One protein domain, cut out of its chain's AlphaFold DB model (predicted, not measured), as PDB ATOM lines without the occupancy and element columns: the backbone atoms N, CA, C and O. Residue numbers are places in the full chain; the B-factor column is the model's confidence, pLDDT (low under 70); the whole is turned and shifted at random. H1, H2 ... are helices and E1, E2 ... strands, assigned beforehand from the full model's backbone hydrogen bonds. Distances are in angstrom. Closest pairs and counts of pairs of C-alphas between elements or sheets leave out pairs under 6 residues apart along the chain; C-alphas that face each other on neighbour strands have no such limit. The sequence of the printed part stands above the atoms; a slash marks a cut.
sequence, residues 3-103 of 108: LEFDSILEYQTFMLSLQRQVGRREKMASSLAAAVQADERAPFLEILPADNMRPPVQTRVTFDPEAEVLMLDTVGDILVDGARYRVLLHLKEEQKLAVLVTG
ATOM      1  N   LEU A   3     156.088 119.750 145.722       85.31
ATOM      2  CA  LEU A   3     155.779 120.996 145.024       85.31
ATOM      3  C   LEU A   3     154.507 120.830 144.185       85.31
ATOM      4  O   LEU A   3     154.336 119.817 143.507       85.31
ATOM      5  N   GLU A   4     153.631 121.824 144.248       87.44
ATOM      6  CA  GLU A   4     152.442 121.954 143.413       87.44
ATOM      7  C   GLU A   4     152.603 123.120 142.434       87.44
ATOM      8  O   GLU A   4     153.231 124.138 142.745       87.44
ATOM      9  N   PHE A   5     152.013 122.939 141.255       86.62
ATOM     10  CA  PHE A   5     152.029 123.867 140.131       86.62
ATOM     11  C   PHE A   5     150.604 124.015 139.609       86.62
ATOM     12  O   PHE A   5     149.859 123.031 139.593       86.62
ATOM     13  N   ASP A   6     150.238 125.208 139.142       85.38
ATOM     14  CA  ASP A   6     148.875 125.469 138.670       85.38
ATOM     15  C   ASP A   6     148.636 124.851 137.280       85.38
ATOM     16  O   ASP A   6     147.497 124.640 136.859       85.38
ATOM     17  N   SER A   7     149.711 124.516 136.554       88.31
ATOM     18  CA  SER A   7     149.634 123.824 135.266       88.31
ATOM     19  C   SER A   7     150.836 122.918 134.977       88.31
ATOM     20  O   SER A   7     151.936 123.096 135.505       88.31
ATOM     21  N   ILE A   8     150.648 121.977 134.042       88.44
ATOM     22  CA  ILE A   8     151.739 121.151 133.492       88.44
ATOM     23  C   ILE A   8     152.812 122.032 132.836       88.44
ATOM     24  O   ILE A   8     153.998 121.727 132.925       88.44
ATOM     25  N   LEU A   9     152.410 123.134 132.194       89.50
ATOM     26  CA  LEU A   9     153.342 124.053 131.543       89.50
ATOM     27  C   LEU A   9     154.270 124.727 132.562       89.50
ATOM     28  O   LEU A   9     155.471 124.856 132.313       89.50
ATOM     29  N   GLU A  10     153.734 125.124 133.717       86.38
ATOM     30  CA  GLU A  10     154.534 125.673 134.814       86.38
ATOM     31  C   GLU A  10     155.515 124.643 135.364       86.38
ATOM     32  O   GLU A  10     156.699 124.954 135.491       86.38
ATOM     33  N   TYR A  11     155.054 123.410 135.599       87.50
ATOM     34  CA  TYR A  11     155.920 122.305 136.009       87.50
ATOM     35  C   TYR A  11     157.062 122.074 135.007       87.50
ATOM     36  O   TYR A  11     158.232 122.061 135.384       87.50
ATOM     37  N   GLN A  12     156.753 121.954 133.714       88.25
ATOM     38  CA  GLN A  12     157.765 121.739 132.675       88.25
ATOM     39  C   GLN A  12     158.771 122.887 132.620       88.25
ATOM     40  O   GLN A  12     159.979 122.664 132.558       88.25
ATOM     41  N   THR A  13     158.286 124.126 132.685       89.38
ATOM     42  CA  THR A  13     159.143 125.315 132.685       89.38
ATOM     43  C   THR A  13     160.047 125.342 133.920       89.38
ATOM     44  O   THR A  13     161.222 125.692 133.816       89.38
ATOM     45  N   PHE A  14     159.521 124.947 135.079       88.00
ATOM     46  CA  PHE A  14     160.276 124.826 136.320       88.00
ATOM     47  C   PHE A  14     161.393 123.779 136.203       88.00
ATOM     48  O   PHE A  14     162.557 124.088 136.473       88.00
ATOM     49  N   MET A  15     161.070 122.580 135.713       86.69
ATOM     50  CA  MET A  15     162.032 121.490 135.531       86.69
ATOM     51  C   MET A  15     163.121 121.832 134.510       86.69
ATOM     52  O   MET A  15     164.304 121.614 134.767       86.69
ATOM     53  N   LEU A  16     162.760 122.459 133.387       87.81
ATOM     54  CA  LEU A  16     163.727 122.917 132.384       87.81
ATOM     55  C   LEU A  16     164.698 123.959 132.951       87.81
ATOM     56  O   LEU A  16     165.885 123.974 132.614       87.81
ATOM     57  N   SER A  17     164.220 124.852 133.814       87.81
ATOM     58  CA  SER A  17     165.074 125.822 134.500       87.81
ATOM     59  C   SER A  17     166.047 125.151 135.474       87.81
ATOM     60  O   SER A  17     167.232 125.495 135.476       87.81
ATOM     61  N   LEU A  18     165.597 124.139 136.220       84.56
ATOM     62  CA  LEU A  18     166.458 123.335 137.092       84.56
ATOM     63  C   LEU A  18     167.522 122.548 136.313       84.56
ATOM     64  O   LEU A  18     168.706 122.616 136.646       84.56
ATOM     65  N   GLN A  19     167.139 121.875 135.226       83.31
ATOM     66  CA  GLN A  19     168.071 121.130 134.373       83.31
ATOM     67  C   GLN A  19     169.143 122.041 133.759       83.31
ATOM     68  O   GLN A  19     170.331 121.710 133.768       83.31
ATOM     69  N   ARG A  20     168.755 123.233 133.280       84.12
ATOM     70  CA  ARG A  20     169.711 124.234 132.771       84.12
ATOM     71  C   ARG A  20     170.701 124.681 133.846       84.12
ATOM     72  O   ARG A  20     171.866 124.914 133.525       84.12
ATOM     73  N   GLN A  21     170.264 124.798 135.098       80.25
ATOM     74  CA  GLN A  21     171.135 125.161 136.215       80.25
ATOM     75  C   GLN A  21     172.141 124.042 136.535       80.25
ATOM     76  O   GLN A  21     173.331 124.328 136.682       80.25
ATOM     77  N   VAL A  22     171.700 122.778 136.586       76.00
ATOM     78  CA  VAL A  22     172.582 121.625 136.856       76.00
ATOM     79  C   VAL A  22     173.624 121.447 135.753       76.00
ATOM     80  O   VAL A  22     174.818 121.432 136.049       76.00
ATOM     81  N   GLY A  23     173.216 121.461 134.480       69.50
ATOM     82  CA  GLY A  23     174.153 121.313 133.358       69.50
ATOM     83  C   GLY A  23     175.195 122.441 133.261       69.50
ATOM     84  O   GLY A  23     176.263 122.268 132.672       69.50
ATOM     85  N   ARG A  24     174.929 123.617 133.849       68.31
ATOM     86  CA  ARG A  24     175.931 124.689 134.002       68.31
ATOM     87  C   ARG A  24     176.890 124.412 135.158       68.31
ATOM     88  O   ARG A  24     178.082 124.687 135.019       68.31
ATOM     89  N   ARG A  25     176.388 123.881 136.280       66.06
ATOM     90  CA  ARG A  25     177.199 123.529 137.454       66.06
ATOM     91  C   ARG A  25     178.232 122.460 137.107       66.06
ATOM     92  O   ARG A  25     179.393 122.640 137.455       66.06
ATOM     93  N   GLU A  26     177.850 121.428 136.358       63.44
ATOM     94  CA  GLU A  26     178.779 120.384 135.894       63.44
ATOM     95  C   GLU A  26     179.897 120.952 135.010       63.44
ATOM     96  O   GLU A  26     181.073 120.651 135.209       63.44
ATOM     97  N   LYS A  27     179.558 121.854 134.079       63.72
ATOM     98  CA  LYS A  27     180.551 122.519 133.218       63.72
ATOM     99  C   LYS A  27     181.520 123.400 134.014       63.72
ATOM    100  O   LYS A  27     182.713 123.416 133.712       63.72
ATOM    101  N   MET A  28     181.025 124.115 135.030       60.75
ATOM    102  CA  MET A  28     181.849 124.972 135.893       60.75
ATOM    103  C   MET A  28     182.703 124.170 136.887       60.75
ATOM    104  O   MET A  28     183.830 124.562 137.149       60.75
ATOM    105  N   ALA A  29     182.233 123.031 137.399       59.53
ATOM    106  CA  ALA A  29     182.972 122.219 138.374       59.53
ATOM    107  C   ALA A  29     184.269 121.586 137.826       59.53
ATOM    108  O   ALA A  29     185.079 121.081 138.600       59.53
ATOM    109  N   SER A  30     184.511 121.656 136.513       63.06
ATOM    110  CA  SER A  30     185.735 121.163 135.864       63.06
ATOM    111  C   SER A  30     187.024 121.898 136.277       63.06
ATOM    112  O   SER A  30     188.117 121.443 135.948       63.06
ATOM    113  N   SER A  31     186.933 123.020 137.002       63.31
ATOM    114  CA  SER A  31     188.095 123.773 137.500       63.31
ATOM    115  C   SER A  31     187.977 124.083 138.999       63.31
ATOM    116  O   SER A  31     186.950 124.566 139.465       63.31
ATOM    117  N   LEU A  32     189.058 123.877 139.763       57.19
ATOM    118  CA  LEU A  32     189.083 124.052 141.228       57.19
ATOM    119  C   LEU A  32     188.692 125.476 141.679       57.19
ATOM    120  O   LEU A  32     187.981 125.644 142.664       57.19
ATOM    121  N   ALA A  33     189.083 126.506 140.920       56.50
ATOM    122  CA  ALA A  33     188.681 127.896 141.172       56.50
ATOM    123  C   ALA A  33     187.188 128.158 140.884       56.50
ATOM    124  O   ALA A  33     186.568 129.027 141.496       56.50
ATOM    125  N   ALA A  34     186.597 127.393 139.966       57.31
ATOM    126  CA  ALA A  34     185.192 127.499 139.610       57.31
ATOM    127  C   ALA A  34     184.283 126.718 140.576       57.31
ATOM    128  O   ALA A  34     183.127 127.098 140.736       57.31
ATOM    129  N   ALA A  35     184.806 125.715 141.292       55.28
ATOM    130  CA  ALA A  35     184.098 125.060 142.393       55.28
ATOM    131  C   ALA A  35     183.808 126.029 143.556       55.28
ATOM    132  O   ALA A  35     182.696 126.037 144.077       55.28
ATOM    133  N   VAL A  36     184.762 126.906 143.898       54.53
ATOM    134  CA  VAL A  36     184.591 127.923 144.956       54.53
ATOM    135  C   VAL A  36     183.550 128.979 144.552       54.53
ATOM    136  O   VAL A  36     182.674 129.315 145.340       54.53
ATOM    137  N   GLN A  37     183.565 129.441 143.295       54.28
ATOM    138  CA  GLN A  37     182.555 130.389 142.785       54.28
ATOM    139  C   GLN A  37     181.175 129.755 142.542       54.28
ATOM    140  O   GLN A  37     180.160 130.455 142.523       54.28
ATOM    141  N   ALA A  38     181.113 128.441 142.306       57.75
ATOM    142  CA  ALA A  38     179.853 127.719 142.159       57.75
ATOM    143  C   ALA A  38     179.085 127.634 143.488       57.75
ATOM    144  O   ALA A  38     177.857 127.538 143.465       57.75
ATOM    145  N   ASP A  39     179.784 127.716 144.622       58.66
ATOM    146  CA  ASP A  39     179.187 127.672 145.956       58.66
ATOM    147  C   ASP A  39     178.438 128.982 146.287       58.66
ATOM    148  O   ASP A  39     177.307 128.946 146.771       58.66
ATOM    149  N   GLU A  40     178.990 130.141 145.899       58.28
ATOM    150  CA  GLU A  40     178.355 131.464 146.077       58.28
ATOM    151  C   GLU A  40     177.105 131.684 145.200       58.28
ATOM    152  O   GLU A  40     176.316 132.590 145.451       58.28
ATOM    153  N   ARG A  41     176.908 130.866 144.157       65.75
ATOM    154  CA  ARG A  41     175.770 130.960 143.216       65.75
ATOM    155  C   ARG A  41     174.903 129.702 143.198       65.75
ATOM    156  O   ARG A  41     174.199 129.447 142.213       65.75
ATOM    157  N   ALA A  42     174.988 128.895 144.251       71.56
ATOM    158  CA  ALA A  42     174.146 127.722 144.399       71.56
ATOM    159  C   ALA A  42     172.667 128.144 144.458       71.56
ATOM    160  O   ALA A  42     172.347 129.159 145.081       71.56
ATOM    161  N   PRO A  43     171.763 127.397 143.802       85.25
ATOM    162  CA  PRO A  43     170.346 127.699 143.876       85.25
ATOM    163  C   PRO A  43     169.857 127.564 145.321       85.25
ATOM    164  O   PRO A  43     170.304 126.693 146.074       85.25
ATOM    165  N   PHE A  44     168.930 128.433 145.704       88.50
ATOM    166  CA  PHE A  44     168.305 128.400 147.020       88.50
ATOM    167  C   PHE A  44     166.799 128.605 146.895       88.50
ATOM    168  O   PHE A  44     166.309 129.232 145.956       88.50
ATOM    169  N   LEU A  45     166.065 128.041 147.843       89.31
ATOM    170  CA  LEU A  45     164.628 128.185 147.965       89.31
ATOM    171  C   LEU A  45     164.329 129.158 149.098       89.31
ATOM    172  O   LEU A  45     164.792 128.975 150.221       89.31
ATOM    173  N   GLU A  46     163.544 130.180 148.799       89.94
ATOM    174  CA  GLU A  46     162.990 131.101 149.775       89.94
ATOM    175  C   GLU A  46     161.554 130.689 150.092       89.94
ATOM    176  O   GLU A  46     160.688 130.676 149.218       89.94
ATOM    177  N   ILE A  47     161.304 130.330 151.344       87.88
ATOM    178  CA  ILE A  47     160.006 129.899 151.846       87.88
ATOM    179  C   ILE A  47     159.339 131.095 152.510       87.88
ATOM    180  O   ILE A  47     159.859 131.632 153.489       87.88
ATOM    181  N   LEU A  48     158.187 131.497 151.975       85.75
ATOM    182  CA  LEU A  48     157.393 132.610 152.482       85.75
ATOM    183  C   LEU A  48     156.341 132.087 153.477       85.75
ATOM    184  O   LEU A  48     155.456 131.317 153.080       85.75
ATOM    185  N   PRO A  49     156.405 132.485 154.759       75.31
ATOM    186  CA  PRO A  49     155.393 132.130 155.747       75.31
ATOM    187  C   PRO A  49     154.041 132.757 155.396       75.31
ATOM    188  O   PRO A  49     153.968 133.915 154.997       75.31
ATOM    189  N   ALA A  50     152.954 132.008 155.583       71.50
ATOM    190  CA  ALA A  50     151.603 132.501 155.300       71.50
ATOM    191  C   ALA A  50     151.130 133.589 156.283       71.50
ATOM    192  O   ALA A  50     150.215 134.346 155.972       71.50
ATOM    193  N   ASP A  51     151.731 133.652 157.473       70.81
ATOM    194  CA  ASP A  51     151.299 134.528 158.562       70.81
ATOM    195  C   ASP A  51     151.922 135.932 158.517       70.81
ATOM    196  O   ASP A  51     151.498 136.783 159.291       70.81
ATOM    197  N   ASN A  52     152.904 136.199 157.639       67.00
ATOM    198  CA  ASN A  52     153.726 137.427 157.602       67.00
ATOM    199  C   ASN A  52     154.382 137.822 158.946       67.00
ATOM    200  O   ASN A  52     155.033 138.861 159.036       67.00
ATOM    201  N   MET A  53     154.224 137.007 159.990       71.12
ATOM    202  CA  MET A  53     154.764 137.230 161.330       71.12
ATOM    203  C   MET A  53     156.176 136.661 161.445       71.12
ATOM    204  O   MET A  53     156.953 137.078 162.302       71.12
ATOM    205  N   ARG A  54     156.506 135.695 160.584       73.75
ATOM    206  CA  ARG A  54     157.830 135.089 160.485       73.75
ATOM    207  C   ARG A  54     158.583 135.642 159.269       73.75
ATOM    208  O   ARG A  54     157.969 135.844 158.220       73.75
ATOM    209  N   PRO A  55     159.901 135.878 159.384       78.25
ATOM    210  CA  PRO A  55     160.706 136.251 158.231       78.25
ATOM    211  C   PRO A  55     160.765 135.093 157.217       78.25
ATOM    212  O   PRO A  55     160.688 133.926 157.620       78.25
ATOM    213  N   PRO A  56     160.931 135.392 155.915       83.88
ATOM    214  CA  PRO A  56     161.248 134.393 154.905       83.88
ATOM    215  C   PRO A  56     162.473 133.569 155.277       83.88
ATOM    216  O   PRO A  56     163.427 134.078 155.869       83.88
ATOM    217  N   VAL A  57     162.459 132.296 154.893       86.00
ATOM    218  CA  VAL A  57     163.573 131.387 155.165       86.00
ATOM    219  C   VAL A  57     164.217 130.982 153.866       86.00
ATOM    220  O   VAL A  57     163.546 130.471 152.977       86.00
ATOM    221  N   GLN A  58     165.529 131.150 153.792       88.38
ATOM    222  CA  GLN A  58     166.323 130.699 152.663       88.38
ATOM    223  C   GLN A  58     167.002 129.378 153.004       88.38
ATOM    224  O   GLN A  58     167.632 129.240 154.051       88.38
ATOM    225  N   THR A  59     166.880 128.408 152.109       85.88
ATOM    226  CA  THR A  59     167.530 127.106 152.233       85.88
ATOM    227  C   THR A  59     168.211 126.734 150.929       85.88
ATOM    228  O   THR A  59     167.695 127.010 149.845       85.88
ATOM    229  N   ARG A  60     169.397 126.135 151.015       85.62
ATOM    230  CA  ARG A  60     170.114 125.681 149.822       85.62
ATOM    231  C   ARG A  60     169.373 124.497 149.224       85.62
ATOM    232  O   ARG A  60     168.836 123.662 149.956       85.62
ATOM    233  N   VAL A  61     169.360 124.439 147.898       86.44
ATOM    234  CA  VAL A  61     168.751 123.319 147.191       86.44
ATOM    235  C   VAL A  61     169.724 122.659 146.248       86.44
ATOM    236  O   VAL A  61     170.545 123.304 145.591       86.44
ATOM    237  N   THR A  62     169.602 121.346 146.158       84.00
ATOM    238  CA  THR A  62     170.253 120.553 145.128       84.00
ATOM    239  C   THR A  62     169.180 119.815 144.348       84.00
ATOM    240  O   THR A  62     168.141 119.435 144.881       84.00
ATOM    241  N   PHE A  63     169.381 119.709 143.041       83.50
ATOM    242  CA  PHE A  63     168.447 119.032 142.157       83.50
ATOM    243  C   PHE A  63     169.143 117.815 141.574       83.50
ATOM    244  O   PHE A  63     170.213 117.954 140.977       83.50
ATOM    245  N   ASP A  64     168.524 116.659 141.768       82.06
ATOM    246  CA  ASP A  64     168.884 115.417 141.112       82.06
ATOM    247  C   ASP A  64     168.020 115.275 139.846       82.06
ATOM    248  O   ASP A  64     166.808 115.047 139.951       82.06
ATOM    249  N   PRO A  65     168.607 115.449 138.648       74.69
ATOM    250  CA  PRO A  65     167.869 115.358 137.397       74.69
ATOM    251  C   PRO A  65     167.451 113.930 137.037       74.69
ATOM    252  O   PRO A  65     166.511 113.783 136.263       74.69
ATOM    253  N   GLU A  66     168.121 112.899 137.561       77.19
ATOM    254  CA  GLU A  66     167.788 111.501 137.266       77.19
ATOM    255  C   GLU A  66     166.589 111.040 138.092       77.19
ATOM    256  O   GLU A  66     165.709 110.344 137.587       77.19
ATOM    257  N   ALA A  67     166.535 111.467 139.354       77.94
ATOM    258  CA  ALA A  67     165.427 111.162 140.252       77.94
ATOM    259  C   ALA A  67     164.258 112.162 140.148       77.94
ATOM    260  O   ALA A  67     163.208 111.930 140.746       77.94
ATOM    261  N   GLU A  68     164.439 113.286 139.444       77.69
ATOM    262  CA  GLU A  68     163.543 114.453 139.471       77.69
ATOM    263  C   GLU A  68     163.243 114.940 140.905       77.69
ATOM    264  O   GLU A  68     162.156 115.435 141.218       77.69
ATOM    265  N   VAL A  69     164.229 114.816 141.801       79.94
ATOM    266  CA  VAL A  69     164.106 115.169 143.220       79.94
ATOM    267  C   VAL A  69     164.830 116.479 143.503       79.94
ATOM    268  O   VAL A  69     165.991 116.671 143.145       79.94
ATOM    269  N   LEU A  70     164.148 117.378 144.213       82.88
ATOM    270  CA  LEU A  70     164.748 118.580 144.780       82.88
ATOM    271  C   LEU A  70     165.033 118.343 146.266       82.88
ATOM    272  O   LEU A  70     164.112 118.210 147.072       82.88
ATOM    273  N   MET A  71     166.311 118.273 146.619       83.75
ATOM    274  CA  MET A  71     166.760 118.150 147.999       83.75
ATOM    275  C   MET A  71     166.907 119.536 148.624       83.75
ATOM    276  O   MET A  71     167.409 120.473 148.001       83.75
ATOM    277  N   LEU A  72     166.458 119.649 149.870       82.44
ATOM    278  CA  LEU A  72     166.513 120.855 150.689       82.44
ATOM    279  C   LEU A  72     167.488 120.574 151.833       82.44
ATOM    280  O   LEU A  72     167.220 119.681 152.635       82.44
ATOM    281  N   ASP A  73     168.603 121.302 151.907       74.25
ATOM    282  CA  ASP A  73     169.674 120.984 152.868       74.25
ATOM    283  C   ASP A  73     169.229 121.202 154.318       74.25
ATOM    284  O   ASP A  73     169.582 120.441 155.218       74.25
ATOM    285  N   THR A  74     168.461 122.260 154.583       66.88
ATOM    286  CA  THR A  74     167.915 122.509 155.922       66.88
ATOM    287  C   THR A  74     166.676 123.380 155.838       66.88
ATOM    288  O   THR A  74     166.741 124.567 155.530       66.88
ATOM    289  N   VAL A  75     165.535 122.801 156.162       63.25
ATOM    290  CA  VAL A  75     164.337 123.525 156.569       63.25
ATOM    291  C   VAL A  75     164.210 123.202 158.048       63.25
ATOM    292  O   VAL A  75     163.993 122.046 158.381       63.25
ATOM    293  N   GLY A  76     164.505 124.145 158.947       63.78
ATOM    294  CA  GLY A  76     164.400 123.892 160.395       63.78
ATOM    295  C   GLY A  76     162.955 123.575 160.827       63.78
ATOM    296  O   GLY A  76     162.124 123.173 160.017       63.78
ATOM    297  N   ASP A  77     162.584 123.893 162.068       67.25
ATOM    298  CA  ASP A  77     161.220 123.680 162.614       67.25
ATOM    299  C   ASP A  77     160.147 124.653 162.068       67.25
ATOM    300  O   ASP A  77     159.207 125.067 162.743       67.25
ATOM    301  N   ILE A  78     160.318 125.094 160.829       70.19
ATOM    302  CA  ILE A  78     159.573 126.186 160.197       70.19
ATOM    303  C   ILE A  78     158.420 125.633 159.361       70.19
ATOM    304  O   ILE A  78     157.382 126.283 159.198       70.19
ATOM    305  N   LEU A  79     158.619 124.422 158.839       76.88
ATOM    306  CA  LEU A  79     157.614 123.670 158.113       76.88
ATOM    307  C   LEU A  79     156.706 122.965 159.117       76.88
ATOM    308  O   LEU A  79     157.115 122.050 159.824       76.88
ATOM    309  N   VAL A  80     155.463 123.421 159.173       78.56
ATOM    310  CA  VAL A  80     154.389 122.814 159.953       78.56
ATOM    311  C   VAL A  80     153.756 121.735 159.095       78.56
ATOM    312  O   VAL A  80     153.499 121.986 157.927       78.56
ATOM    313  N   ASP A  81     153.487 120.559 159.653       80.81
ATOM    314  CA  ASP A  81     152.840 119.479 158.907       80.81
ATOM    315  C   ASP A  81     151.461 119.893 158.352       80.81
ATOM    316  O   ASP A  81     150.713 120.638 158.988       80.81
ATOM    317  N   GLY A  82     151.128 119.427 157.145       79.75
ATOM    318  CA  GLY A  82     149.869 119.747 156.464       79.75
ATOM    319  C   GLY A  82     149.717 121.201 155.991       79.75
ATOM    320  O   GLY A  82     148.623 121.599 155.588       79.75
ATOM    321  N   ALA A  83     150.776 122.013 156.021       82.62
ATOM    322  CA  ALA A  83     150.733 123.408 155.589       82.62
ATOM    323  C   ALA A  83     151.168 123.599 154.124       82.62
ATOM    324  O   ALA A  83     151.937 122.815 153.553       82.62
ATOM    325  N   ARG A  84     150.683 124.691 153.524       86.38
ATOM    326  CA  ARG A  84     151.033 125.144 152.171       86.38
ATOM    327  C   ARG A  84     151.828 126.440 152.269       86.38
ATOM    328  O   ARG A  84     151.373 127.398 152.892       86.38
ATOM    329  N   TYR A  85     152.977 126.482 151.614       86.00
ATOM    330  CA  TYR A  85     153.874 127.630 151.595       86.00
ATOM    331  C   TYR A  85     154.090 128.094 150.166       86.00
ATOM    332  O   TYR A  85     154.298 127.282 149.266       86.00
ATOM    333  N   ARG A  86     154.094 129.409 149.953       88.75
ATOM    334  CA  ARG A  86     154.610 129.963 148.700       88.75
ATOM    335  C   ARG A  86     156.125 129.920 148.773       88.75
ATOM    336  O   ARG A  86     156.702 130.344 149.772       88.75
ATOM    337  N   VAL A  87     156.756 129.410 147.727       89.56
ATOM    338  CA  VAL A  87     158.212 129.322 147.658       89.56
ATOM    339  C   VAL A  87     158.725 129.988 146.392       89.56
ATOM    340  O   VAL A  87     158.125 129.850 145.325       89.56
ATOM    341  N   LEU A  88     159.830 130.719 146.516       90.50
ATOM    342  CA  LEU A  88     160.590 131.235 145.386       90.50
ATOM    343  C   LEU A  88     161.894 130.460 145.262       90.50
ATOM    344  O   LEU A  88     162.752 130.507 146.138       90.50
ATOM    345  N   LEU A  89     162.051 129.756 144.150       90.38
ATOM    346  CA  LEU A  89     163.314 129.163 143.756       90.38
ATOM    347  C   LEU A  89     164.154 130.226 143.056       90.38
ATOM    348  O   LEU A  89     163.806 130.688 141.967       90.38
ATOM    349  N   HIS A  90     165.271 130.580 143.675       89.94
ATOM    350  CA  HIS A  90     166.256 131.494 143.123       89.94
ATOM    351  C   HIS A  90     167.297 130.698 142.345       89.94
ATOM    352  O   HIS A  90     168.078 129.926 142.904       89.94
ATOM    353  N   LEU A  91     167.287 130.882 141.027       85.88
ATOM    354  CA  LEU A  91     168.307 130.384 140.116       85.88
ATOM    355  C   LEU A  91     169.232 131.539 139.727       85.88
ATOM    356  O   LEU A  91     168.960 132.706 139.993       85.88
ATOM    357  N   LYS A  92     170.343 131.225 139.058       80.06
ATOM    358  CA  LYS A  92     171.377 132.221 138.736       80.06
ATOM    359  C   LYS A  92     170.869 133.405 137.894       80.06
ATOM    360  O   LYS A  92     171.406 134.499 138.018       80.06
ATOM    361  N   GLU A  93     169.896 133.178 137.012       81.25
ATOM    362  CA  GLU A  93     169.402 134.177 136.043       81.25
ATOM    363  C   GLU A  93     167.896 134.428 136.139       81.25
ATOM    364  O   GLU A  93     167.378 135.314 135.467       81.25
ATOM    365  N   GLU A  94     167.177 133.645 136.939       87.50
ATOM    366  CA  GLU A  94     165.725 133.729 137.017       87.50
ATOM    367  C   GLU A  94     165.212 133.258 138.374       87.50
ATOM    368  O   GLU A  94     165.898 132.556 139.117       87.50
ATOM    369  N   GLN A  95     163.972 133.626 138.670       89.88
ATOM    370  CA  GLN A  95     163.236 133.142 139.828       89.88
ATOM    371  C   GLN A  95     162.017 132.359 139.354       89.88
ATOM    372  O   GLN A  95     161.390 132.711 138.350       89.88
ATOM    373  N   LYS A  96     161.671 131.295 140.077       89.88
ATOM    374  CA  LYS A  96     160.449 130.523 139.842       89.88
ATOM    375  C   LYS A  96     159.610 130.472 141.103       89.88
ATOM    376  O   LYS A  96     160.130 130.186 142.175       89.88
ATOM    377  N   LEU A  97     158.313 130.719 140.962       88.12
ATOM    378  CA  LEU A  97     157.349 130.539 142.039       88.12
ATOM    379  C   LEU A  97     156.831 129.097 142.013       88.12
ATOM    380  O   LEU A  97     156.583 128.554 140.940       88.12
ATOM    381  N   ALA A  98     156.650 128.502 143.185       88.81
ATOM    382  CA  ALA A  98     155.922 127.251 143.354       88.81
ATOM    383  C   ALA A  98     155.186 127.248 144.702       88.81
ATOM    384  O   ALA A  98     155.366 128.147 145.533       88.81
ATOM    385  N   VAL A  99     154.364 126.224 144.930       89.06
ATOM    386  CA  VAL A  99     153.742 125.979 146.234       89.06
ATOM    387  C   VAL A  99     154.358 124.732 146.853       89.06
ATOM    388  O   VAL A  99     154.247 123.643 146.300       89.06
ATOM    389  N   LEU A 100     154.997 124.876 148.011       87.50
ATOM    390  CA  LEU A 100     155.469 123.754 148.813       87.50
ATOM    391  C   LEU A 100     154.346 123.283 149.730       87.50
ATOM    392  O   LEU A 100     153.864 124.035 150.575       87.50
ATOM    393  N   VAL A 101     153.969 122.020 149.591       86.25
ATOM    394  CA  VAL A 101     153.004 121.358 150.463       86.25
ATOM    395  C   VAL A 101     153.736 120.384 151.366       86.25
ATOM    396  O   VAL A 101     154.492 119.511 150.922       86.25
ATOM    397  N   THR A 102     153.521 120.560 152.658       84.12
ATOM    398  CA  THR A 102     154.130 119.759 153.717       84.12
ATOM    399  C   THR A 102     153.160 118.676 154.179       84.12
ATOM    400  O   THR A 102     151.946 118.841 154.090       84.12
ATOM    401  N   GLY A 103     153.708 117.533 154.588       75.94
ATOM    402  CA  GLY A 103     152.943 116.342 154.964       75.94
ATOM    403  C   GLY A 103     152.948 115.193 153.962       75.94
ATOM    404  O   GLY A 103     153.617 115.226 152.915       75.94
TER     405      GLY A 103
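AT A GLANCE: This is residues 3 to 103 of the 108 residues of the protein "Hypothetical protein" of Polarella glacialis (UniProt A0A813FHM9). Look for one five-stranded sheet, curled like part of a barrel, with the long helix H1 over one face as a second layer; the short helix H2 folds back from H1's end, off the sheet. The printed part has 101 residues with two named helices, then five named strands, sheet order E3, E2, E1, E4, E5, all antiparallel; the class is mixed, helices and strands. It is compact, with a radius of gyration of the C-alphas of 14.4 A and spans of 43 by 29 by 23 A.

HOW THE PARTS SIT: In the strongly twisted sheet, find inner strand E1, residues 44 to 48: N 45 is 2.8 A from O 59 of E2, residues 57 to 64, and N 46 is 2.8 A from O 88 of E4, residues 84 to 90. At the edges, E3, residues 69 to 72, has N 71 2.8 A from O 62, and E5, residues 95 to 101, has O 100 2.8 A from N 85. E1, E2 and E3 form a meander, each strand the antiparallel neighbour of the one before; with E4, antiparallel neighbour of E1, they make a Greek key. H1, residues 8 to 28, is on the sheet at a height of 7.5 A, along the strands, at 25 degrees to E4 on the local plane; its closest C-alphas to E5 are Phe 14 and Lys 96, 6.7 A. H2, residues 32 to 40, touches residues 25 to 28 of H1 alone, closest C-alphas Met 28 and Ala 34, 5.6 A, in a helical hairpin. O i to N i+4 pairs are within hydrogen-bond range in 16 of 17 for H1 and 2 of 5 for H2, which has 4 of 6 O i to N i+3 pairs.

IN THESE COORDINATES: Find C-alpha 8 at (151.739, 121.151, 133.492); H1 runs 30.4 A to C-alpha 28. E2 spans 21.9 A, and E5 18.9 A to C-alpha 101 at (153.004, 121.358, 150.463).

THE WHOLE: The printed part has no cut; the E3 to E4 link is long. Look for pLDDT under 70 at residues 23 to 41, 52 and 74 to 77.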